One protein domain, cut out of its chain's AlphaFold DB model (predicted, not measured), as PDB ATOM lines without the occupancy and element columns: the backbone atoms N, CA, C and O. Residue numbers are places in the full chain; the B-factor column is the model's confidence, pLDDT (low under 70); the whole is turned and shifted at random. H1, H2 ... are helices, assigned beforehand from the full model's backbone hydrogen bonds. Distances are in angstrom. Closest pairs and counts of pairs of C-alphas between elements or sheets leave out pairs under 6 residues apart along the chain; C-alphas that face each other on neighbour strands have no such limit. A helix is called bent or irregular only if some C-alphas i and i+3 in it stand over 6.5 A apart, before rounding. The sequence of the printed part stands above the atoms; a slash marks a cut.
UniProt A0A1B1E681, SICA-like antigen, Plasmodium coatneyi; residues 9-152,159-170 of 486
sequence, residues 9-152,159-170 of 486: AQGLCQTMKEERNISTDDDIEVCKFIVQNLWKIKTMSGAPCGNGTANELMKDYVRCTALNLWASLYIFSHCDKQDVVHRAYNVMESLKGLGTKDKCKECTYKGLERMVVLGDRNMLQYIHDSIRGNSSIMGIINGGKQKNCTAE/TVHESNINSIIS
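This is residues 9 to 152 and 159 to 170 of the 486 residues of the protein "SICA-like antigen" of Plasmodium coatneyi (UniProt A0A1B1E681). The two longest helices, H3 and H2, run side by side in opposite directions, and H4 crosses over H2, so that H2, H3 and H4 make a loosely formed up-and-down bundle of three. H1 packs on H2, H5 and H6 make a corner that packs on H3, and H7 lies apart from the other helices. The 156 printed residues have seven named helices, H1 to H7 in chain order, and no named strand; the class is all helix. The whole is compact, with a radius of gyration of the C-alphas of 16.2 A and spans of 42 by 40 by 29 A.

H3, residues 54 to 77, is the hub, touching four helices. Its residues 60 to 71 touch H2, residues 25 to 44, at a shallow tilt of 11 degrees, opposite ways; the closest C-alphas, of Ile 41 and Asp 60, are 6.0 A apart. H4, residues 82 to 98, touches H2 at a steep tilt of 41 degrees, the same way, with the C-alphas of Cys 31 and Ala 88 closest at 5.2 A. H3 and H4 only just touch, with 3 pairs of C-alphas within 8 A, the closest being Ile 75 and Gln 82 at 5.6 A. H1, residues 9 to 18, forms a helical hairpin with H2, at a steep tilt of 40 degrees; the C-alphas of Ala 9 and Lys 32 come closest, at 5.2 A. H5, residues 123 to 133, touches H3 at a steep tilt of 54 degrees, the closest C-alphas being those of Ala 66 and Ile 127 at 6.2 A. H6, residues 135 to 142, touches residues 70 to 77 of H3 at a steep tilt of 44 degrees, the closest C-alphas being those of Tyr 74 and Ile 141 at 5.0 A. H5 and H6 only just touch, with 3 pairs within 8 A, and only at the corner, about perpendicular at 89 degrees. H7, residues 159 to 170, touches no helix. Every O i to N i+4 pair is within hydrogen-bond range in H1, H2, H3, H5 and H6, but 7 of 13 are in H4 and 3 of 8 in H7, where 2 of 9 O i to N i+3 pairs are.

H1 begins at C-alpha 9, (-42.808, -26.832, 38.533). H3 is 34.5 A long, from C-alpha 54 at (-33.069, -19.195, 64.255); H2 is 28.2 A and H4 27.1 A. H4 and H7 are irregular: C-alphas 94 and 97 are 7.0 A apart, and 160 and 163 are 7.6 A. H7 ends at C-alpha 170, (-12.181, -32.043, 57.205).

The C-alphas farthest apart, of Glu 18 and Gly 119, are 48.2 A apart. Residues 153 to 158 are not printed, and C-alphas 152 and 159 are 10.8 A apart across the cut. The link from H4 to H5 is long, 24 residues. The mean pLDDT of the printed part is 78.9; it is 39 in H7, and residues 45 to 51, 96 to 104, 117 to 121, 151 to 152 and 159 to 170 are under 70.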
ATOM      1  N   ALA A   9     -44.046 -26.147  38.876       90.69
ATOM      2  CA  ALA A   9     -42.808 -26.832  38.533       90.69
ATOM      3  C   ALA A   9     -42.966 -27.654  37.254       90.69
ATOM      4  O   ALA A   9     -42.054 -27.706  36.436       90.69
ATOM      5  N   GLN A  10     -44.142 -28.254  37.058       92.62
ATOM      6  CA  GLN A  10     -44.452 -28.960  35.823       92.62
ATOM      7  C   GLN A  10     -44.484 -28.016  34.619       92.62
ATOM      8  O   GLN A  10     -43.870 -28.338  33.609       92.62
ATOM      9  N   GLY A  11     -45.128 -26.850  34.730       92.31
ATOM     10  CA  GLY A  11     -45.150 -25.842  33.669       92.31
ATOM     11  C   GLY A  11     -43.748 -25.351  33.313       92.31
ATOM     12  O   GLY A  11     -43.363 -25.389  32.151       92.31
ATOM     13  N   LEU A  12     -42.945 -24.991  34.318       91.56
ATOM     14  CA  LEU A  12     -41.579 -24.501  34.120       91.56
ATOM     15  C   LEU A  12     -40.666 -25.543  33.460       91.56
ATOM     16  O   LEU A  12     -39.962 -25.238  32.499       91.56
ATOM     17  N   CYS A  13     -40.703 -26.789  33.933       93.12
ATOM     18  CA  CYS A  13     -39.918 -27.868  33.336       93.12
ATOM     19  C   CYS A  13     -40.431 -28.258  31.941       93.12
ATOM     20  O   CYS A  13     -39.642 -28.641  31.080       93.12
ATOM     21  N   GLN A  14     -41.733 -28.125  31.677       92.12
ATOM     22  CA  GLN A  14     -42.298 -28.359  30.350       92.12
ATOM     23  C   GLN A  14     -41.845 -27.287  29.349       92.12
ATOM     24  O   GLN A  14     -41.438 -27.633  28.242       92.12
ATOM     25  N   THR A  15     -41.801 -26.015  29.754       89.50
ATOM     26  CA  THR A  15     -41.205 -24.942  28.941       89.50
ATOM     27  C   THR A  15     -39.737 -25.238  28.626       89.50
ATOM     28  O   THR A  15     -39.324 -25.134  27.474       89.50
ATOM     29  N   MET A  16     -38.957 -25.735  29.599       87.69
ATOM     30  CA  MET A  16     -37.578 -26.176  29.336       87.69
ATOM     31  C   MET A  16     -37.504 -27.307  28.297       87.69
ATOM     32  O   MET A  16     -36.569 -27.350  27.495       87.69
ATOM     33  N   LYS A  17     -38.465 -28.236  28.288       88.44
ATOM     34  CA  LYS A  17     -38.525 -29.305  27.279       88.44
ATOM     35  C   LYS A  17     -38.830 -28.750  25.887       88.44
ATOM     36  O   LYS A  17     -38.198 -29.161  24.917       88.44
ATOM     37  N   GLU A  18     -39.762 -27.809  25.785       88.12
ATOM     38  CA  GLU A  18     -40.153 -27.170  24.520       88.12
ATOM     39  C   GLU A  18     -39.010 -26.351  23.906       88.12
ATOM     40  O   GLU A  18     -38.771 -26.424  22.700       88.12
ATOM     41  N   GLU A  19     -38.218 -25.682  24.743       87.50
ATOM     42  CA  GLU A  19     -36.992 -24.977  24.347       87.50
ATOM     43  C   GLU A  19     -35.816 -25.919  24.015       87.50
ATOM     44  O   GLU A  19     -34.715 -25.457  23.716       87.50
ATOM     45  N   ARG A  20     -36.028 -27.245  24.047       79.56
ATOM     46  CA  ARG A  20     -35.009 -28.299  23.856       79.56
ATOM     47  C   ARG A  20     -33.855 -28.240  24.863       79.56
ATOM     48  O   ARG A  20     -32.763 -28.735  24.591       79.56
ATOM     49  N   ASN A  21     -34.106 -27.676  26.041       74.44
ATOM     50  CA  ASN A  21     -33.138 -27.571  27.130       74.44
ATOM     51  C   ASN A  21     -33.065 -28.850  27.988       74.44
ATOM     52  O   ASN A  21     -32.064 -29.071  28.668       74.44
ATOM     53  N   ILE A  22     -34.097 -29.701  27.935       84.06
ATOM     54  CA  ILE A  22     -34.130 -31.070  28.479       84.06
ATOM     55  C   ILE A  22     -34.820 -31.998  27.471       84.06
ATOM     56  O   ILE A  22     -35.671 -31.547  26.705       84.06
ATOM     57  N   SER A  23     -34.437 -33.279  27.420       80.44
ATOM     58  CA  SER A  23     -34.722 -34.124  26.241       80.44
ATOM     59  C   SER A  23     -35.561 -35.369  26.517       80.44
ATOM     60  O   SER A  23     -36.136 -35.928  25.584       80.44
ATOM     61  N   THR A  24     -35.661 -35.804  27.773       87.56
ATOM     62  CA  THR A  24     -36.335 -37.057  28.141       87.56
ATOM     63  C   THR A  24     -37.387 -36.841  29.223       87.56
ATOM     64  O   THR A  24     -37.325 -35.865  29.966       87.56
ATOM     65  N   ASP A  25     -38.362 -37.747  29.316       88.25
ATOM     66  CA  ASP A  25     -39.383 -37.685  30.369       88.25
ATOM     67  C   ASP A  25     -38.766 -37.873  31.769       88.25
ATOM     68  O   ASP A  25     -39.179 -37.194  32.708       88.25
ATOM     69  N   ASP A  26     -37.694 -38.667  31.877       88.19
ATOM     70  CA  ASP A  26     -36.878 -38.794  33.094       88.19
ATOM     71  C   ASP A  26     -36.277 -37.432  33.517       88.19
ATOM     72  O   ASP A  26     -36.277 -37.083  34.700       88.19
ATOM     73  N   ASP A  27     -35.818 -36.612  32.558       91.31
ATOM     74  CA  ASP A  27     -35.277 -35.272  32.850       91.31
ATOM     75  C   ASP A  27     -36.351 -34.335  33.409       91.31
ATOM     76  O   ASP A  27     -36.064 -33.494  34.264       91.31
ATOM     77  N   ILE A  28     -37.595 -34.469  32.932       91.94
ATOM     78  CA  ILE A  28     -38.724 -33.673  33.423       91.94
ATOM     79  C   ILE A  28     -39.017 -34.031  34.876       91.94
ATOM     80  O   ILE A  28     -39.267 -33.131  35.674       91.94
ATOM     81  N   GLU A  29     -38.986 -35.315  35.236       92.44
ATOM     82  CA  GLU A  29     -39.248 -35.751  36.610       92.44
ATOM     83  C   GLU A  29     -38.201 -35.189  37.582       92.44
ATOM     84  O   GLU A  29     -38.547 -34.640  38.631       92.44
ATOM     85  N   VAL A  30     -36.928 -35.228  37.189       93.69
ATOM     86  CA  VAL A  30     -35.805 -34.671  37.960       93.69
ATOM     87  C   VAL A  30     -35.904 -33.155  38.070       93.69
ATOM     88  O   VAL A  30     -35.784 -32.605  39.168       93.69
ATOM     89  N   CYS A  31     -36.175 -32.469  36.957       95.12
ATOM     90  CA  CYS A  31     -36.405 -31.029  36.952       95.12
ATOM     91  C   CYS A  31     -37.563 -30.662  37.887       95.12
ATOM     92  O   CYS A  31     -37.413 -29.802  38.757       95.12
ATOM     93  N   LYS A  32     -38.697 -31.363  37.773       94.62
ATOM     94  CA  LYS A  32     -39.886 -31.149  38.603       94.62
ATOM     95  C   LYS A  32     -39.547 -31.356  40.074       94.62
ATOM     96  O   LYS A  32     -39.902 -30.514  40.893       94.62
ATOM     97  N   PHE A  33     -38.811 -32.413  40.412       94.50
ATOM     98  CA  PHE A  33     -38.360 -32.658  41.778       94.50
ATOM     99  C   PHE A  33     -37.531 -31.487  42.331       94.50
ATOM    100  O   PHE A  33     -37.817 -30.998  43.428       94.50
ATOM    101  N   ILE A  34     -36.542 -31.000  41.577       95.06
ATOM    102  CA  ILE A  34     -35.679 -29.885  41.995       95.06
ATOM    103  C   ILE A  34     -36.493 -28.595  42.148       95.06
ATOM    104  O   ILE A  34     -36.505 -28.005  43.230       95.06
ATOM    105  N   VAL A  35     -37.226 -28.188  41.108       94.00
ATOM    106  CA  VAL A  35     -37.992 -26.931  41.079       94.00
ATOM    107  C   VAL A  35     -39.064 -26.912  42.172       94.00
ATOM    108  O   VAL A  35     -39.217 -25.906  42.865       94.00
ATOM    109  N   GLN A  36     -39.757 -28.029  42.421       93.19
ATOM    110  CA  GLN A  36     -40.732 -28.119  43.516       93.19
ATOM    111  C   GLN A  36     -40.094 -27.918  44.890       93.19
ATOM    112  O   GLN A  36     -40.679 -27.250  45.746       93.19
ATOM    113  N   ASN A  37     -38.923 -28.510  45.134       93.19
ATOM    114  CA  ASN A  37     -38.238 -28.355  46.414       93.19
ATOM    115  C   ASN A  37     -37.685 -26.935  46.583       93.19
ATOM    116  O   ASN A  37     -37.852 -26.359  47.657       93.19
ATOM    117  N   LEU A  38     -37.125 -26.334  45.530       91.56
ATOM    118  CA  LEU A  38     -36.681 -24.937  45.546       91.56
ATOM    119  C   LEU A  38     -37.842 -23.972  45.801       91.56
ATOM    120  O   LEU A  38     -37.732 -23.081  46.644       91.56
ATOM    121  N   TRP A  39     -38.987 -24.183  45.151       89.06
ATOM    122  CA  TRP A  39     -40.192 -23.392  45.388       89.06
ATOM    123  C   TRP A  39     -40.702 -23.530  46.826       89.06
ATOM    124  O   TRP A  39     -41.057 -22.537  47.463       89.06
ATOM    125  N   LYS A  40     -40.693 -24.748  47.384       87.56
ATOM    126  CA  LYS A  40     -41.043 -24.991  48.794       87.56
ATOM    127  C   LYS A  40     -40.082 -24.280  49.743       87.56
ATOM    128  O   LYS A  40     -40.539 -23.679  50.708       87.56
ATOM    129  N   ILE A  41     -38.778 -24.307  49.476       86.94
ATOM    130  CA  ILE A  41     -37.791 -23.553  50.266       86.94
ATOM    131  C   ILE A  41     -38.100 -22.048  50.194       86.94
ATOM    132  O   ILE A  41     -38.145 -21.396  51.229       86.94
ATOM    133  N   LYS A  42     -38.409 -21.521  49.001       84.69
ATOM    134  CA  LYS A  42     -38.724 -20.100  48.778       84.69
ATOM    135  C   LYS A  42     -40.033 -19.636  49.431       84.69
ATOM    136  O   LYS A  42     -40.137 -18.475  49.801       84.69
ATOM    137  N   THR A  43     -41.038 -20.504  49.531       83.31
ATOM    138  CA  THR A  43     -42.380 -20.145  50.039       83.31
ATOM    139  C   THR A  43     -42.586 -20.458  51.515       83.31
ATOM    140  O   THR A  43     -43.435 -19.844  52.156       83.31
ATOM    141  N   MET A  44     -41.833 -21.406  52.078       73.31
ATOM    142  CA  MET A  44     -41.934 -21.749  53.499       73.31
ATOM    143  C   MET A  44     -41.249 -20.738  54.421       73.31
ATOM    144  O   MET A  44     -41.567 -20.706  55.610       73.31
ATOM    145  N   SER A  45     -40.365 -19.902  53.885       66.25
ATOM    146  CA  SER A  45     -39.802 -18.738  54.560       66.25
ATOM    147  C   SER A  45     -40.832 -17.600  54.598       66.25
ATOM    148  O   SER A  45     -40.678 -16.553  53.981       66.25
ATOM    149  N   GLY A  46     -41.932 -17.796  55.332       61.25
ATOM    150  CA  GLY A  46     -42.968 -16.766  55.510       61.25
ATOM    151  C   GLY A  46     -42.465 -15.487  56.203       61.25
ATOM    152  O   GLY A  46     -43.160 -14.472  56.202       61.25
ATOM    153  N   ALA A  47     -41.259 -15.520  56.780       64.12
ATOM    154  CA  ALA A  47     -40.587 -14.362  57.345       64.12
ATOM    155  C   ALA A  47     -39.733 -13.645  56.281       64.12
ATOM    156  O   ALA A  47     -39.002 -14.305  55.537       64.12
ATOM    157  N   PRO A  48     -39.741 -12.297  56.237       62.53
ATOM    158  CA  PRO A  48     -38.789 -11.557  55.427       62.53
ATOM    159  C   PRO A  48     -37.371 -11.978  55.809       62.53
ATOM    160  O   PRO A  48     -37.012 -12.106  56.977       62.53
ATOM    161  N   CYS A  49     -36.578 -12.250  54.792       63.25
ATOM    162  CA  CYS A  49     -35.271 -12.869  54.888       63.25
ATOM    163  C   CYS A  49     -34.354 -12.135  55.873       63.25
ATOM    164  O   CYS A  49     -34.123 -10.935  55.732       63.25
ATOM    165  N   GLY A  50     -33.850 -12.858  56.877       61.50
ATOM    166  CA  GLY A  50     -33.060 -12.288  57.977       61.50
ATOM    167  C   GLY A  50     -33.866 -11.855  59.210       61.50
ATOM    168  O   GLY A  50     -33.256 -11.577  60.235       61.50
ATOM    169  N   ASN A  51     -35.204 -11.874  59.153       69.56
ATOM    170  CA  ASN A  51     -36.102 -11.563  60.279       69.56
ATOM    171  C   ASN A  51     -36.868 -12.792  60.812       69.56
ATOM    172  O   ASN A  51     -37.850 -12.641  61.534       69.56
ATOM    173  N   GLY A  52     -36.440 -14.005  60.450       75.12
ATOM    174  CA  GLY A  52     -36.987 -15.252  60.986       75.12
ATOM    175  C   GLY A  52     -36.326 -15.667  62.300       75.12
ATOM    176  O   GLY A  52     -35.216 -15.247  62.634       75.12
ATOM    177  N   THR A  53     -36.991 -16.549  63.035       82.38
ATOM    178  CA  THR A  53     -36.374 -17.244  64.166       82.38
ATOM    179  C   THR A  53     -35.180 -18.078  63.689       82.38
ATOM    180  O   THR A  53     -35.134 -18.549  62.550       82.38
ATOM    181  N   ALA A  54     -34.214 -18.336  64.575       77.31
ATOM    182  CA  ALA A  54     -33.069 -19.195  64.255       77.31
ATOM    183  C   ALA A  54     -33.494 -20.583  63.731       77.31
ATOM    184  O   ALA A  54     -32.810 -21.167  62.894       77.31
ATOM    185  N   ASN A  55     -34.640 -21.093  64.193       77.19
ATOM    186  CA  ASN A  55     -35.185 -22.373  63.752       77.19
ATOM    187  C   ASN A  55     -35.673 -22.328  62.294       77.19
ATOM    188  O   ASN A  55     -35.444 -23.271  61.542       77.19
ATOM    189  N   GLU A  56     -36.309 -21.233  61.878       80.69
ATOM    190  CA  GLU A  56     -36.751 -21.040  60.490       80.69
ATOM    191  C   GLU A  56     -35.552 -20.911  59.548       80.69
ATOM    192  O   GLU A  56     -35.463 -21.650  58.569       80.69
ATOM    193  N   LEU A  57     -34.564 -20.086  59.912       77.94
ATOM    194  CA  LEU A  57     -33.332 -19.925  59.131       77.94
ATOM    195  C   LEU A  57     -32.548 -21.242  59.007       77.94
ATOM    196  O   LEU A  57     -32.070 -21.590  57.925       77.94
ATOM    197  N   MET A  58     -32.441 -22.007  60.098       80.56
ATOM    198  CA  MET A  58     -31.782 -23.315  60.091       80.56
ATOM    199  C   MET A  58     -32.539 -24.321  59.220       80.56
ATOM    200  O   MET A  58     -31.925 -25.108  58.502       80.56
ATOM    201  N   LYS A  59     -33.873 -24.301  59.256       84.19
ATOM    202  CA  LYS A  59     -34.719 -25.197  58.464       84.19
ATOM    203  C   LYS A  59     -34.547 -24.959  56.966       84.19
ATOM    204  O   LYS A  59     -34.446 -25.932  56.219       84.19
ATOM    205  N   ASP A  60     -34.471 -23.704  56.535       83.00
ATOM    206  CA  ASP A  60     -34.240 -23.360  55.128       83.00
ATOM    207  C   ASP A  60     -32.845 -23.784  54.668       83.00
ATOM    208  O   ASP A  60     -32.702 -24.415  53.619       83.00
ATOM    209  N   TYR A  61     -31.830 -23.540  55.502       85.12
ATOM    210  CA  TYR A  61     -30.465 -23.980  55.233       85.12
ATOM    211  C   TYR A  61     -30.360 -25.507  55.112       85.12
ATOM    212  O   TYR A  61     -29.860 -26.007  54.108       85.12
ATOM    213  N   VAL A  62     -30.898 -26.264  56.078       87.31
ATOM    214  CA  VAL A  62     -30.888 -27.741  56.064       87.31
ATOM    215  C   VAL A  62     -31.574 -28.290  54.814       87.31
ATOM    216  O   VAL A  62     -31.082 -29.239  54.209       87.31
ATOM    217  N   ARG A  63     -32.701 -27.700  54.404       90.31
ATOM    218  CA  ARG A  63     -33.421 -28.125  53.195       90.31
ATOM    219  C   ARG A  63     -32.635 -27.851  51.929       90.31
ATOM    220  O   ARG A  63     -32.598 -28.715  51.059       90.31
ATOM    221  N   CYS A  64     -32.004 -26.684  51.844       90.94
ATOM    222  CA  CYS A  64     -31.146 -26.359  50.719       90.94
ATOM    223  C   CYS A  64     -29.961 -27.328  50.631       90.94
ATOM    224  O   CYS A  64     -29.716 -27.911  49.579       90.94
ATOM    225  N   THR A  65     -29.291 -27.600  51.755       90.00
ATOM    226  CA  THR A  65     -28.193 -28.573  51.803       90.00
ATOM    227  C   THR A  65     -28.654 -29.980  51.428       90.00
ATOM    228  O   THR A  65     -27.966 -30.666  50.676       90.00
ATOM    229  N   ALA A  66     -29.831 -30.413  51.891       92.88
ATOM    230  CA  ALA A  66     -30.393 -31.708  51.517       92.88
ATOM    231  C   ALA A  66     -30.677 -31.808  50.014       92.88
ATOM    232  O   ALA A  66     -30.378 -32.836  49.407       92.88
ATOM    233  N   LEU A  67     -31.207 -30.743  49.406       94.88
ATOM    234  CA  LEU A  67     -31.469 -30.710  47.971       94.88
ATOM    235  C   LEU A  67     -30.174 -30.689  47.149       94.88
ATOM    236  O   LEU A  67     -30.069 -31.429  46.171       94.88
ATOM    237  N   ASN A  68     -29.169 -29.917  47.571       91.56
ATOM    238  CA  ASN A  68     -27.856 -29.918  46.928       91.56
ATOM    239  C   ASN A  68     -27.203 -31.302  47.029       91.56
ATOM    240  O   ASN A  68     -26.639 -31.784  46.047       91.56
ATOM    241  N   LEU A  69     -27.310 -31.984  48.177       89.31
ATOM    242  CA  LEU A  69     -26.725 -33.314  48.353       89.31
ATOM    243  C   LEU A  69     -27.439 -34.336  47.474       89.31
ATOM    244  O   LEU A  69     -26.788 -35.125  46.796       89.31
ATOM    245  N   TRP A  70     -28.768 -34.279  47.429       94.62
ATOM    246  CA  TRP A  70     -29.557 -35.104  46.527       94.62
ATOM    247  C   TRP A  70     -29.145 -34.909  45.062       94.62
ATOM    248  O   TRP A  70     -28.873 -35.884  44.367       94.62
ATOM    249  N   ALA A  71     -29.032 -33.658  44.612       93.06
ATOM    250  CA  ALA A  71     -28.626 -33.325  43.251       93.06
ATOM    251  C   ALA A  71     -27.212 -33.837  42.930       93.06
ATOM    252  O   ALA A  71     -26.966 -34.343  41.838       93.06
ATOM    253  N   SER A  72     -26.310 -33.785  43.913       87.38
ATOM    254  CA  SER A  72     -24.950 -34.323  43.802       87.38
ATOM    255  C   SER A  72     -24.958 -35.839  43.593       87.38
ATOM    256  O   SER A  72     -24.288 -36.347  42.698       87.38
ATOM    257  N   LEU A  73     -25.752 -36.561  44.393       86.38
ATOM    258  CA  LEU A  73     -25.922 -38.011  44.264       86.38
ATOM    259  C   LEU A  73     -26.552 -38.380  42.916       86.38
ATOM    260  O   LEU A  73     -26.114 -39.333  42.280       86.38
ATOM    261  N   TYR A  74     -27.538 -37.603  42.460       92.00
ATOM    262  CA  TYR A  74     -28.169 -37.800  41.159       92.00
ATOM    263  C   TYR A  74     -27.164 -37.646  40.011       92.00
ATOM    264  O   TYR A  74     -27.046 -38.549  39.190       92.00
ATOM    265  N   ILE A  75     -26.388 -36.556  39.976       88.12
ATOM    266  CA  ILE A  75     -25.363 -36.334  38.939       88.12
ATOM    267  C   ILE A  75     -24.302 -37.437  38.972       88.12
ATOM    268  O   ILE A  75     -23.863 -37.902  37.924       88.12
ATOM    269  N   PHE A  76     -23.912 -37.888  40.164       85.00
ATOM    270  CA  PHE A  76     -22.964 -38.989  40.310       85.00
ATOM    271  C   PHE A  76     -23.491 -40.296  39.694       85.00
ATOM    272  O   PHE A  76     -22.737 -41.028  39.053       85.00
ATOM    273  N   SER A  77     -24.786 -40.582  39.855       85.25
ATOM    274  CA  SER A  77     -25.448 -41.739  39.240       85.25
ATOM    275  C   SER A  77     -25.768 -41.547  37.750       85.25
ATOM    276  O   SER A  77     -25.864 -42.535  37.025       85.25
ATOM    277  N   HIS A  78     -25.896 -40.297  37.293       89.75
ATOM    278  CA  HIS A  78     -26.315 -39.909  35.942       89.75
ATOM    279  C   HIS A  78     -25.423 -38.800  35.380       89.75
ATOM    280  O   HIS A  78     -25.827 -37.650  35.210       89.75
ATOM    281  N   CYS A  79     -24.177 -39.143  35.087       84.00
ATOM    282  CA  CYS A  79     -23.136 -38.212  34.643       84.00
ATOM    283  C   CYS A  79     -23.465 -37.377  33.394       84.00
ATOM    284  O   CYS A  79     -22.854 -36.334  33.195       84.00
ATOM    285  N   ASP A  80     -24.398 -37.801  32.540       85.62
ATOM    286  CA  ASP A  80     -24.842 -37.021  31.378       85.62
ATOM    287  C   ASP A  80     -25.977 -36.037  31.703       85.62
ATOM    288  O   ASP A  80     -26.488 -35.364  30.811       85.62
ATOM    289  N   LYS A  81     -26.391 -35.956  32.972       90.62
ATOM    290  CA  LYS A  81     -27.552 -35.179  33.424       90.62
ATOM    291  C   LYS A  81     -27.187 -33.972  34.285       90.62
ATOM    292  O   LYS A  81     -28.068 -33.345  34.872       90.62
ATOM    293  N   GLN A  82     -25.909 -33.598  34.330       88.56
ATOM    294  CA  GLN A  82     -25.451 -32.394  35.028       88.56
ATOM    295  C   GLN A  82     -26.194 -31.135  34.555       88.56
ATOM    296  O   GLN A  82     -26.637 -30.338  35.384       88.56
ATOM    297  N   ASP A  83     -26.397 -30.991  33.246       88.38
ATOM    298  CA  ASP A  83     -27.117 -29.864  32.648       88.38
ATOM    299  C   ASP A  83     -28.567 -29.763  33.126       88.38
ATOM    300  O   ASP A  83     -29.056 -28.665  33.384       88.38
ATOM    301  N   VAL A  84     -29.251 -30.901  33.275       92.81
ATOM    302  CA  VAL A  84     -30.648 -30.951  33.733       92.81
ATOM    303  C   VAL A  84     -30.754 -30.346  35.127       92.81
ATOM    304  O   VAL A  84     -31.603 -29.487  35.369       92.81
ATOM    305  N   VAL A  85     -29.846 -30.739  36.025       93.56
ATOM    306  CA  VAL A  85     -29.782 -30.200  37.385       93.56
ATOM    307  C   VAL A  85     -29.506 -28.699  37.356       93.56
ATOM    308  O   VAL A  85     -30.284 -27.938  37.921       93.56
ATOM    309  N   HIS A  86     -28.455 -28.247  36.667       91.44
ATOM    310  CA  HIS A  86     -28.091 -26.823  36.650       91.44
ATOM    311  C   HIS A  86     -29.217 -25.948  36.098       91.44
ATOM    312  O   HIS A  86     -29.562 -24.929  36.695       91.44
ATOM    313  N   ARG A  87     -29.849 -26.363  34.996       91.19
ATOM    314  CA  ARG A  87     -30.961 -25.611  34.407       91.19
ATOM    315  C   ARG A  87     -32.175 -25.571  35.331       91.19
ATOM    316  O   ARG A  87     -32.793 -24.517  35.443       91.19
ATOM    317  N   ALA A  88     -32.477 -26.661  36.040       93.81
ATOM    318  CA  ALA A  88     -33.568 -26.681  37.014       93.81
ATOM    319  C   ALA A  88     -33.352 -25.675  38.162       93.81
ATOM    320  O   ALA A  88     -34.302 -25.014  38.580       93.81
ATOM    321  N   TYR A  89     -32.113 -25.498  38.640       93.25
ATOM    322  CA  TYR A  89     -31.795 -24.437  39.605       93.25
ATOM    323  C   TYR A  89     -31.882 -23.038  38.979       93.25
ATOM    324  O   TYR A  89     -32.469 -22.140  39.578       93.25
ATOM    325  N   ASN A  90     -31.373 -22.854  37.758       89.94
ATOM    326  CA  ASN A  90     -31.377 -21.551  37.078       89.94
ATOM    327  C   ASN A  90     -32.790 -21.056  36.732       89.94
ATOM    328  O   ASN A  90     -33.048 -19.855  36.739       89.94
ATOM    329  N   VAL A  91     -33.736 -21.961  36.472       89.88
ATOM    330  CA  VAL A  91     -35.141 -21.590  36.241       89.88
ATOM    331  C   VAL A  91     -35.781 -20.939  37.464       89.88
ATOM    332  O   VAL A  91     -36.665 -20.099  37.324       89.88
ATOM    333  N   MET A  92     -35.317 -21.246  38.673       83.75
ATOM    334  CA  MET A  92     -35.790 -20.540  39.864       83.75
ATOM    335  C   MET A  92     -35.252 -19.109  39.948       83.75
ATOM    336  O   MET A  92     -35.953 -18.231  40.461       83.75
ATOM    337  N   GLU A  93     -34.074 -18.852  39.370       81.50
ATOM    338  CA  GLU A  93     -33.499 -17.510  39.314       81.50
ATOM    339  C   GLU A  93     -34.266 -16.591  38.358       81.50
ATOM    340  O   GLU A  93     -34.437 -15.407  38.647       81.50
ATOM    341  N   SER A  94     -34.786 -17.103  37.238       82.31
ATOM    342  CA  SER A  94     -35.553 -16.279  36.288       82.31
ATOM    343  C   SER A  94     -36.873 -15.765  36.883       82.31
ATOM    344  O   SER A  94     -37.380 -14.716  36.484       82.31
ATOM    345  N   LEU A  95     -37.386 -16.425  37.925       79.38
ATOM    346  CA  LEU A  95     -38.581 -16.015  38.669       79.38
ATOM    347  C   LEU A  95     -38.326 -14.888  39.685       79.38
ATOM    348  O   LEU A  95     -39.238 -14.519  40.432       79.38
ATOM    349  N   LYS A  96     -37.109 -14.326  39.748       69.94
ATOM    350  CA  LYS A  96     -36.764 -13.184  40.619       69.94
ATOM    351  C   LYS A  96     -37.614 -11.933  40.338       69.94
ATOM    352  O   LYS A  96     -37.866 -11.161  41.256       69.94
ATOM    353  N   GLY A  97     -38.123 -11.764  39.115       66.25
ATOM    354  CA  GLY A  97     -38.899 -10.579  38.717       66.25
ATOM    355  C   GLY A  97     -40.378 -10.557  39.135       66.25
ATOM    356  O   GLY A  97     -41.010  -9.509  39.040       66.25
ATOM    357  N   LEU A  98     -40.950 -11.676  39.597       60.12
ATOM    358  CA  LEU A  98     -42.413 -11.840  39.702       60.12
ATOM    359  C   LEU A  98     -43.035 -11.523  41.072       60.12
ATOM    360  O   LEU A  98     -44.225 -11.748  41.272       60.12
ATOM    361  N   GLY A  99     -42.282 -10.927  41.995       55.50
ATOM    362  CA  GLY A  99     -42.870 -10.312  43.184       55.50
ATOM    363  C   GLY A  99     -42.315 -10.851  44.489       55.50
ATOM    364  O   GLY A  99     -42.731 -11.883  45.000       55.50
ATOM    365  N   THR A 100     -41.365 -10.109  45.040       50.94
ATOM    366  CA  THR A 100     -41.272  -9.664  46.439       50.94
ATOM    367  C   THR A 100     -39.895  -9.028  46.584       50.94
ATOM    368  O   THR A 100     -38.903  -9.572  46.113       50.94
ATOM    369  N   LYS A 101     -39.851  -7.814  47.144       55.25
ATOM    370  CA  LYS A 101     -38.625  -7.018  47.279       55.25
ATOM    371  C   LYS A 101     -37.524  -7.856  47.937       55.25
ATOM    372  O   LYS A 101     -37.746  -8.441  48.995       55.25
ATOM    373  N   ASP A 102     -36.378  -7.879  47.265       61.84
ATOM    374  CA  ASP A 102     -35.168  -8.653  47.532       61.84
ATOM    375  C   ASP A 102     -34.828  -8.779  49.017       61.84
ATOM    376  O   ASP A 102     -34.885  -7.761  49.714       61.84
ATOM    377  N   LYS A 103     -34.410  -9.986  49.464       56.16
ATOM    378  CA  LYS A 103     -33.392 -10.179  50.535       56.16
ATOM    379  C   LYS A 103     -33.037 -11.628  50.935       56.16
ATOM    380  O   LYS A 103     -32.169 -11.785  51.791       56.16
ATOM    381  N   CYS A 104     -33.623 -12.695  50.378       63.12
ATOM    382  CA  CYS A 104     -33.200 -14.065  50.747       63.12
ATOM    383  C   CYS A 104     -31.982 -14.494  49.950       63.12
ATOM    384  O   CYS A 104     -31.966 -14.371  48.728       63.12
ATOM    385  N   LYS A 105     -30.998 -15.074  50.647       70.25
ATOM    386  CA  LYS A 105     -29.966 -15.871  49.991       70.25
ATOM    387  C   LYS A 105     -30.661 -17.073  49.362       70.25
ATOM    388  O   LYS A 105     -31.205 -17.920  50.064       70.25
ATOM    389  N   GLU A 106     -30.703 -17.078  48.041       79.12
ATOM    390  CA  GLU A 106     -31.340 -18.126  47.263       79.12
ATOM    391  C   GLU A 106     -30.634 -19.466  47.480       79.12
ATOM    392  O   GLU A 106     -29.415 -19.523  47.676       79.12
ATOM    393  N   CYS A 107     -31.415 -20.547  47.460       87.75
ATOM    394  CA  CYS A 107     -30.847 -21.881  47.422       87.75
ATOM    395  C   CYS A 107     -30.310 -22.146  46.015       87.75
ATOM    396  O   CYS A 107     -31.054 -22.536  45.121       87.75
ATOM    397  N   THR A 108     -29.022 -21.887  45.823       89.00
ATOM    398  CA  THR A 108     -28.328 -22.175  44.573       89.00
ATOM    399  C   THR A 108     -27.649 -23.535  44.639       89.00
ATOM    400  O   THR A 108     -27.224 -23.990  45.711       89.00
ATOM    401  N   TYR A 109     -27.525 -24.182  43.481       85.75
ATOM    402  CA  TYR A 109     -26.713 -25.382  43.379       85.75
ATOM    403  C   TYR A 109     -25.251 -24.991  43.575       85.75
ATOM    404  O   TYR A 109     -24.698 -24.187  42.827       85.75
ATOM    405  N   LYS A 110     -24.642 -25.520  44.631       81.94
ATOM    406  CA  LYS A 110     -23.248 -25.266  44.993       81.94
ATOM    407  C   LYS A 110     -22.692 -26.453  45.767       81.94
ATOM    408  O   LYS A 110     -23.452 -27.299  46.245       81.94
ATOM    409  N   GLY A 111     -21.373 -26.458  45.944       71.25
ATOM    410  CA  GLY A 111     -20.683 -27.381  46.842       71.25
ATOM    411  C   GLY A 111     -21.331 -27.451  48.227       71.25
ATOM    412  O   GLY A 111     -21.828 -26.448  48.750       71.25
ATOM    413  N   LEU A 112     -21.361 -28.651  48.806       80.62
ATOM    414  CA  LEU A 112     -21.969 -28.877  50.117       80.62
ATOM    415  C   LEU A 112     -21.087 -28.312  51.213       80.62
ATOM    416  O   LEU A 112     -19.894 -28.584  51.224       80.62
ATOM    417  N   GLU A 113     -21.701 -27.576  52.139       75.94
ATOM    418  CA  GLU A 113     -21.048 -26.993  53.310       75.94
ATOM    419  C   GLU A 113     -21.189 -27.857  54.577       75.94
ATOM    420  O   GLU A 113     -22.020 -28.763  54.659       75.94
ATOM    421  N   ARG A 114     -20.333 -27.604  55.579       71.00
ATOM    422  CA  ARG A 114     -20.076 -28.552  56.674       71.00
ATOM    423  C   ARG A 114     -21.096 -28.199  57.689       71.00
ATOM    424  O   ARG A 114     -21.089 -27.091  58.218       71.00
ATOM    425  N   MET A 115     -21.923 -29.165  58.019       73.44
ATOM    426  CA  MET A 115     -22.930 -28.947  59.025       73.44
ATOM    427  C   MET A 115     -22.498 -29.663  60.294       73.44
ATOM    428  O   MET A 115     -22.828 -30.827  60.493       73.44
ATOM    429  N   VAL A 116     -21.727 -28.978  61.141       70.12
ATOM    430  CA  VAL A 116     -21.387 -29.485  62.478       70.12
ATOM    431  C   VAL A 116     -22.279 -28.803  63.491       70.12
ATOM    432  O   VAL A 116     -22.194 -27.594  63.693       70.12
ATOM    433  N   VAL A 117     -23.122 -29.585  64.150       69.56
ATOM    434  CA  VAL A 117     -23.954 -29.106  65.252       69.56
ATOM    435  C   VAL A 117     -23.350 -29.621  66.552       69.56
ATOM    436  O   VAL A 117     -23.057 -30.806  66.672       69.56
ATOM    437  N   LEU A 118     -23.137 -28.721  67.517       66.56
ATOM    438  CA  LEU A 118     -22.580 -29.033  68.845       66.56
ATOM    439  C   LEU A 118     -21.163 -29.655  68.848       66.56
ATOM    440  O   LEU A 118     -20.741 -30.220  69.848       66.56
ATOM    441  N   GLY A 119     -20.385 -29.464  67.775       61.38
ATOM    442  CA  GLY A 119     -18.945 -29.769  67.717       61.38
ATOM    443  C   GLY A 119     -18.572 -31.188  67.272       61.38
ATOM    444  O   GLY A 119     -17.423 -31.414  66.899       61.38
ATOM    445  N   ASP A 120     -19.526 -32.115  67.244       66.69
ATOM    446  CA  ASP A 120     -19.293 -33.538  66.967       66.69
ATOM    447  C   ASP A 120     -20.312 -34.167  66.001       66.69
ATOM    448  O   ASP A 120     -19.992 -35.151  65.331       66.69
ATOM    449  N   ARG A 121     -21.519 -33.605  65.862       66.19
ATOM    450  CA  ARG A 121     -22.554 -34.179  64.988       66.19
ATOM    451  C   ARG A 121     -22.462 -33.622  63.578       66.19
ATOM    452  O   ARG A 121     -22.831 -32.473  63.328       66.19
ATOM    453  N   ASN A 122     -22.011 -34.465  62.652       79.38
ATOM    454  CA  ASN A 122     -22.038 -34.185  61.223       79.38
ATOM    455  C   ASN A 122     -23.475 -34.331  60.690       79.38
ATOM    456  O   ASN A 122     -23.925 -35.415  60.326       79.38
ATOM    457  N   MET A 123     -24.211 -33.224  60.652       79.88
ATOM    458  CA  MET A 123     -25.572 -33.181  60.120       79.88
ATOM    459  C   MET A 123     -25.622 -33.509  58.629       79.88
ATOM    460  O   MET A 123     -26.641 -34.022  58.176       79.88
ATOM    461  N   LEU A 124     -24.544 -33.275  57.871       81.31
ATOM    462  CA  LEU A 124     -24.496 -33.659  56.462       81.31
ATOM    463  C   LEU A 124     -24.552 -35.184  56.310       81.31
ATOM    464  O   LEU A 124     -25.309 -35.676  55.480       81.31
ATOM    465  N   GLN A 125     -23.847 -35.925  57.173       77.94
ATOM    466  CA  GLN A 125     -23.935 -37.389  57.235       77.94
ATOM    467  C   GLN A 125     -25.356 -37.847  57.578       77.94
ATOM    468  O   GLN A 125     -25.902 -38.732  56.927       77.94
ATOM    469  N   TYR A 126     -26.000 -37.204  58.554       83.44
ATOM    470  CA  TYR A 126     -27.379 -37.540  58.913       83.44
ATOM    471  C   TYR A 126     -28.360 -37.296  57.755       83.44
ATOM    472  O   TYR A 126     -29.248 -38.111  57.504       83.44
ATOM    473  N   ILE A 127     -28.203 -36.182  57.030       85.75
ATOM    474  CA  ILE A 127     -29.010 -35.868  55.844       85.75
ATOM    475  C   ILE A 127     -28.748 -36.902  54.743       85.75
ATOM    476  O   ILE A 127     -29.698 -37.404  54.146       85.75
ATOM    477  N   HIS A 128     -27.485 -37.262  54.513       86.25
ATOM    478  CA  HIS A 128     -27.087 -38.292  53.560       86.25
ATOM    479  C   HIS A 128     -27.743 -39.644  53.864       86.25
ATOM    480  O   HIS A 128     -28.387 -40.233  52.994       86.25
ATOM    481  N   ASP A 129     -27.647 -40.107  55.109       80.75
ATOM    482  CA  ASP A 129     -28.224 -41.382  55.534       80.75
ATOM    483  C   ASP A 129     -29.754 -41.354  55.461       80.75
ATOM    484  O   ASP A 129     -30.376 -42.332  55.045       80.75
ATOM    485  N   SER A 130     -30.366 -40.205  55.767       87.62
ATOM    486  CA  SER A 130     -31.809 -39.995  55.614       87.62
ATOM    487  C   SER A 130     -32.254 -40.062  54.150       87.62
ATOM    488  O   SER A 130     -33.294 -40.649  53.855       87.62
ATOM    489  N   ILE A 131     -31.473 -39.493  53.225       86.94
ATOM    490  CA  ILE A 131     -31.729 -39.576  51.780       86.94
ATOM    491  C   ILE A 131     -31.611 -41.028  51.312       86.94
ATOM    492  O   ILE A 131     -32.535 -41.530  50.673       86.94
ATOM    493  N   ARG A 132     -30.530 -41.731  51.679       84.56
ATOM    494  CA  ARG A 132     -30.303 -43.129  51.270       84.56
ATOM    495  C   ARG A 132     -31.319 -44.102  51.856       84.56
ATOM    496  O   ARG A 132     -31.688 -45.065  51.191       84.56
ATOM    497  N   GLY A 133     -31.771 -43.857  53.083       84.94
ATOM    498  CA  GLY A 133     -32.812 -44.652  53.734       84.94
ATOM    499  C   GLY A 133     -34.211 -44.428  53.151       84.94
ATOM    500  O   GLY A 133     -35.107 -45.235  53.394       84.94
ATOM    501  N   ASN A 134     -34.419 -43.360  52.377       91.06
ATOM    502  CA  ASN A 134     -35.708 -43.046  51.780       91.06
ATOM    503  C   ASN A 134     -35.827 -43.657  50.376       91.06
ATOM    504  O   ASN A 134     -35.282 -43.137  49.401       91.06
ATOM    505  N   SER A 135     -36.582 -44.751  50.264       90.19
ATOM    506  CA  SER A 135     -36.758 -45.491  49.009       90.19
ATOM    507  C   SER A 135     -37.406 -44.669  47.896       90.19
ATOM    508  O   SER A 135     -37.050 -44.861  46.739       90.19
ATOM    509  N   SER A 136     -38.308 -43.735  48.211       90.94
ATOM    510  CA  SER A 136     -38.923 -42.862  47.204       90.94
ATOM    511  C   SER A 136     -37.904 -41.891  46.612       90.94
ATOM    512  O   SER A 136     -37.844 -41.726  45.401       90.94
ATOM    513  N   ILE A 137     -37.061 -41.289  47.456       89.62
ATOM    514  CA  ILE A 137     -36.007 -40.368  47.013       89.62
ATOM    515  C   ILE A 137     -34.932 -41.117  46.218       89.62
ATOM    516  O   ILE A 137     -34.528 -40.673  45.142       89.62
ATOM    517  N   MET A 138     -34.495 -42.273  46.724       89.44
ATOM    518  CA  MET A 138     -33.540 -43.126  46.020       89.44
ATOM    519  C   MET A 138     -34.125 -43.730  44.747       89.44
ATOM    520  O   MET A 138     -33.370 -44.010  43.828       89.44
ATOM    521  N   GLY A 139     -35.443 -43.906  44.661       91.06
ATOM    522  CA  GLY A 139     -36.127 -44.335  43.445       91.06
ATOM    523  C   GLY A 139     -35.941 -43.344  42.299       91.06
ATOM    524  O   GLY A 139     -35.724 -43.776  41.178       91.06
ATOM    525  N   ILE A 140     -35.924 -42.038  42.587       90.00
ATOM    526  CA  ILE A 140     -35.645 -41.000  41.580       90.00
ATOM    527  C   ILE A 140     -34.146 -40.975  41.238       90.00
ATOM    528  O   ILE A 140     -33.785 -40.883  40.071       90.00
ATOM    529  N   ILE A 141     -33.259 -41.119  42.236       88.69
ATOM    530  CA  ILE A 141     -31.800 -41.186  42.000       88.69
ATOM    531  C   ILE A 141     -31.423 -42.407  41.165       88.69
ATOM    532  O   ILE A 141     -30.614 -42.309  40.253       88.69
ATOM    533  N   ASN A 142     -31.995 -43.564  41.469       87.56
ATOM    534  CA  ASN A 142     -31.690 -44.815  40.786       87.56
ATOM    535  C   ASN A 142     -32.577 -45.044  39.556       87.56
ATOM    536  O   ASN A 142     -32.353 -46.003  38.821       87.56
ATOM    537  N   GLY A 143     -33.598 -44.206  39.371       85.44
ATOM    538  CA  GLY A 143     -34.531 -44.257  38.258       85.44
ATOM    539  C   GLY A 143     -33.893 -43.790  36.956       85.44
ATOM    540  O   GLY A 143     -32.832 -43.169  36.950       85.44
ATOM    541  N   GLY A 144     -34.554 -44.102  35.845       81.25
ATOM    542  CA  GLY A 144     -34.065 -43.801  34.503       81.25
ATOM    543  C   GLY A 144     -32.963 -44.742  34.016       81.25
ATOM    544  O   GLY A 144     -32.468 -45.627  34.722       81.25
ATOM    545  N   LYS A 145     -32.586 -44.584  32.747       79.94
ATOM    546  CA  LYS A 145     -31.499 -45.369  32.150       79.94
ATOM    547  C   LYS A 145     -30.157 -44.829  32.633       79.94
ATOM    548  O   LYS A 145     -29.633 -43.890  32.040       79.94
ATOM    549  N   GLN A 146     -29.591 -45.460  33.663       77.38
ATOM    550  CA  GLN A 146     -28.212 -45.209  34.079       77.38
ATOM    551  C   GLN A 146     -27.286 -45.367  32.868       77.38
ATOM    552  O   GLN A 146     -27.159 -46.457  32.299       77.38
ATOM    553  N   LYS A 147     -26.659 -44.272  32.439       76.75
ATOM    554  CA  LYS A 147     -25.590 -44.354  31.448       76.75
ATOM    555  C   LYS A 147     -24.305 -44.756  32.146       76.75
ATOM    556  O   LYS A 147     -23.959 -44.240  33.204       76.75
ATOM    557  N   ASN A 148     -23.558 -45.647  31.504       76.88
ATOM    558  CA  ASN A 148     -22.197 -45.942  31.918       76.88
ATOM    559  C   ASN A 148     -21.359 -44.669  31.792       76.88
ATOM    560  O   ASN A 148     -21.022 -44.238  30.689       76.88
ATOM    561  N   CYS A 149     -21.040 -44.068  32.930       79.00
ATOM    562  CA  CYS A 149     -20.208 -42.883  32.987       79.00
ATOM    563  C   CYS A 149     -18.789 -43.208  32.542       79.00
ATOM    564  O   CYS A 149     -18.110 -44.030  33.165       79.00
ATOM    565  N   THR A 150     -18.344 -42.549  31.472       78.25
ATOM    566  CA  THR A 150     -16.940 -42.560  31.064       78.25
ATOM    567  C   THR A 150     -16.090 -41.915  32.162       78.25
ATOM    568  O   THR A 150     -16.579 -41.091  32.940       78.25
ATOM    569  N   ALA A 151     -14.815 -42.299  32.252       61.66
ATOM    570  CA  ALA A 151     -13.885 -41.725  33.228       61.66
ATOM    571  C   ALA A 151     -13.788 -40.190  33.102       61.66
ATOM    572  O   ALA A 151     -13.753 -39.485  34.102       61.66
ATOM    573  N   GLU A 152     -13.863 -39.672  31.875       54.88
ATOM    574  CA  GLU A 152     -13.841 -38.238  31.573       54.88
ATOM    575  C   GLU A 152     -15.042 -37.485  32.172       54.88
ATOM    576  O   GLU A 152     -14.872 -36.453  32.820       54.88
ATOM    577  N   THR A 159     -14.554 -31.997  39.279       36.97
ATOM    578  CA  THR A 159     -13.968 -30.638  39.254       36.97
ATOM    579  C   THR A 159     -14.929 -29.513  39.671       36.97
ATOM    580  O   THR A 159     -14.482 -28.496  40.200       36.97
ATOM    581  N   VAL A 160     -16.250 -29.688  39.523       41.53
ATOM    582  CA  VAL A 160     -17.258 -28.723  40.020       41.53
ATOM    583  C   VAL A 160     -17.528 -28.882  41.533       41.53
ATOM    584  O   VAL A 160     -18.039 -27.956  42.164       41.53
ATOM    585  N   HIS A 161     -17.130 -30.008  42.149       48.66
ATOM    586  CA  HIS A 161     -17.443 -30.352  43.551       48.66
ATOM    587  C   HIS A 161     -16.240 -30.586  44.482       48.66
ATOM    588  O   HIS A 161     -16.385 -30.470  45.704       48.66
ATOM    589  N   GLU A 162     -15.056 -30.870  43.937       34.78
ATOM    590  CA  GLU A 162     -13.841 -31.285  44.661       34.78
ATOM    591  C   GLU A 162     -13.344 -30.242  45.661       34.78
ATOM    592  O   GLU A 162     -12.859 -30.594  46.736       34.78
ATOM    593  N   SER A 163     -13.513 -28.953  45.365       38.09
ATOM    594  CA  SER A 163     -13.002 -27.895  46.242       38.09
ATOM    595  C   SER A 163     -13.840 -27.686  47.506       38.09
ATOM    596  O   SER A 163     -13.310 -27.200  48.507       38.09
ATOM    597  N   ASN A 164     -15.120 -28.082  47.508       41.28
ATOM    598  CA  ASN A 164     -16.015 -27.803  48.631       41.28
ATOM    599  C   ASN A 164     -16.476 -29.040  49.396       41.28
ATOM    600  O   ASN A 164     -16.455 -28.955  50.606       41.28
ATOM    601  N   ILE A 165     -16.799 -30.198  48.810       40.88
ATOM    602  CA  ILE A 165     -17.270 -31.338  49.638       40.88
ATOM    603  C   ILE A 165     -16.137 -31.905  50.526       40.88
ATOM    604  O   ILE A 165     -16.338 -32.137  51.722       40.88
ATOM    605  N   ASN A 166     -14.920 -32.012  49.982       39.12
ATOM    606  CA  ASN A 166     -13.757 -32.609  50.657       39.12
ATOM    607  C   ASN A 166     -13.145 -31.703  51.751       39.12
ATOM    608  O   ASN A 166     -12.825 -32.163  52.849       39.12
ATOM    609  N   SER A 167     -13.045 -30.388  51.507       34.94
ATOM    610  CA  SER A 167     -12.562 -29.382  52.486       34.94
ATOM    611  C   SER A 167     -13.474 -29.294  53.713       34.94
ATOM    612  O   SER A 167     -13.068 -29.159  54.874       34.94
ATOM    613  N   ILE A 168     -14.755 -29.453  53.442       35.28
ATOM    614  CA  ILE A 168     -15.813 -29.215  54.379       35.28
ATOM    615  C   ILE A 168     -16.025 -30.438  55.261       35.28
ATOM    616  O   ILE A 168     -16.326 -30.258  56.425       35.28
ATOM    617  N   ILE A 169     -15.716 -31.664  54.840       38.38
ATOM    618  CA  ILE A 169     -15.708 -32.858  55.716       38.38
ATOM    619  C   ILE A 169     -14.378 -33.028  56.502       38.38
ATOM    620  O   ILE A 169     -14.326 -33.790  57.476       38.38
ATOM    621  N   SER A 170     -13.426 -32.077  56.394       33.06
ATOM    622  CA  SER A 170     -12.181 -32.043  57.205       33.06
ATOM    623  C   SER A 170     -12.109 -31.182  58.519       33.06
ATOM    624  O   SER A 170     -11.469 -31.611  59.479       33.06
TER     625      SER A 170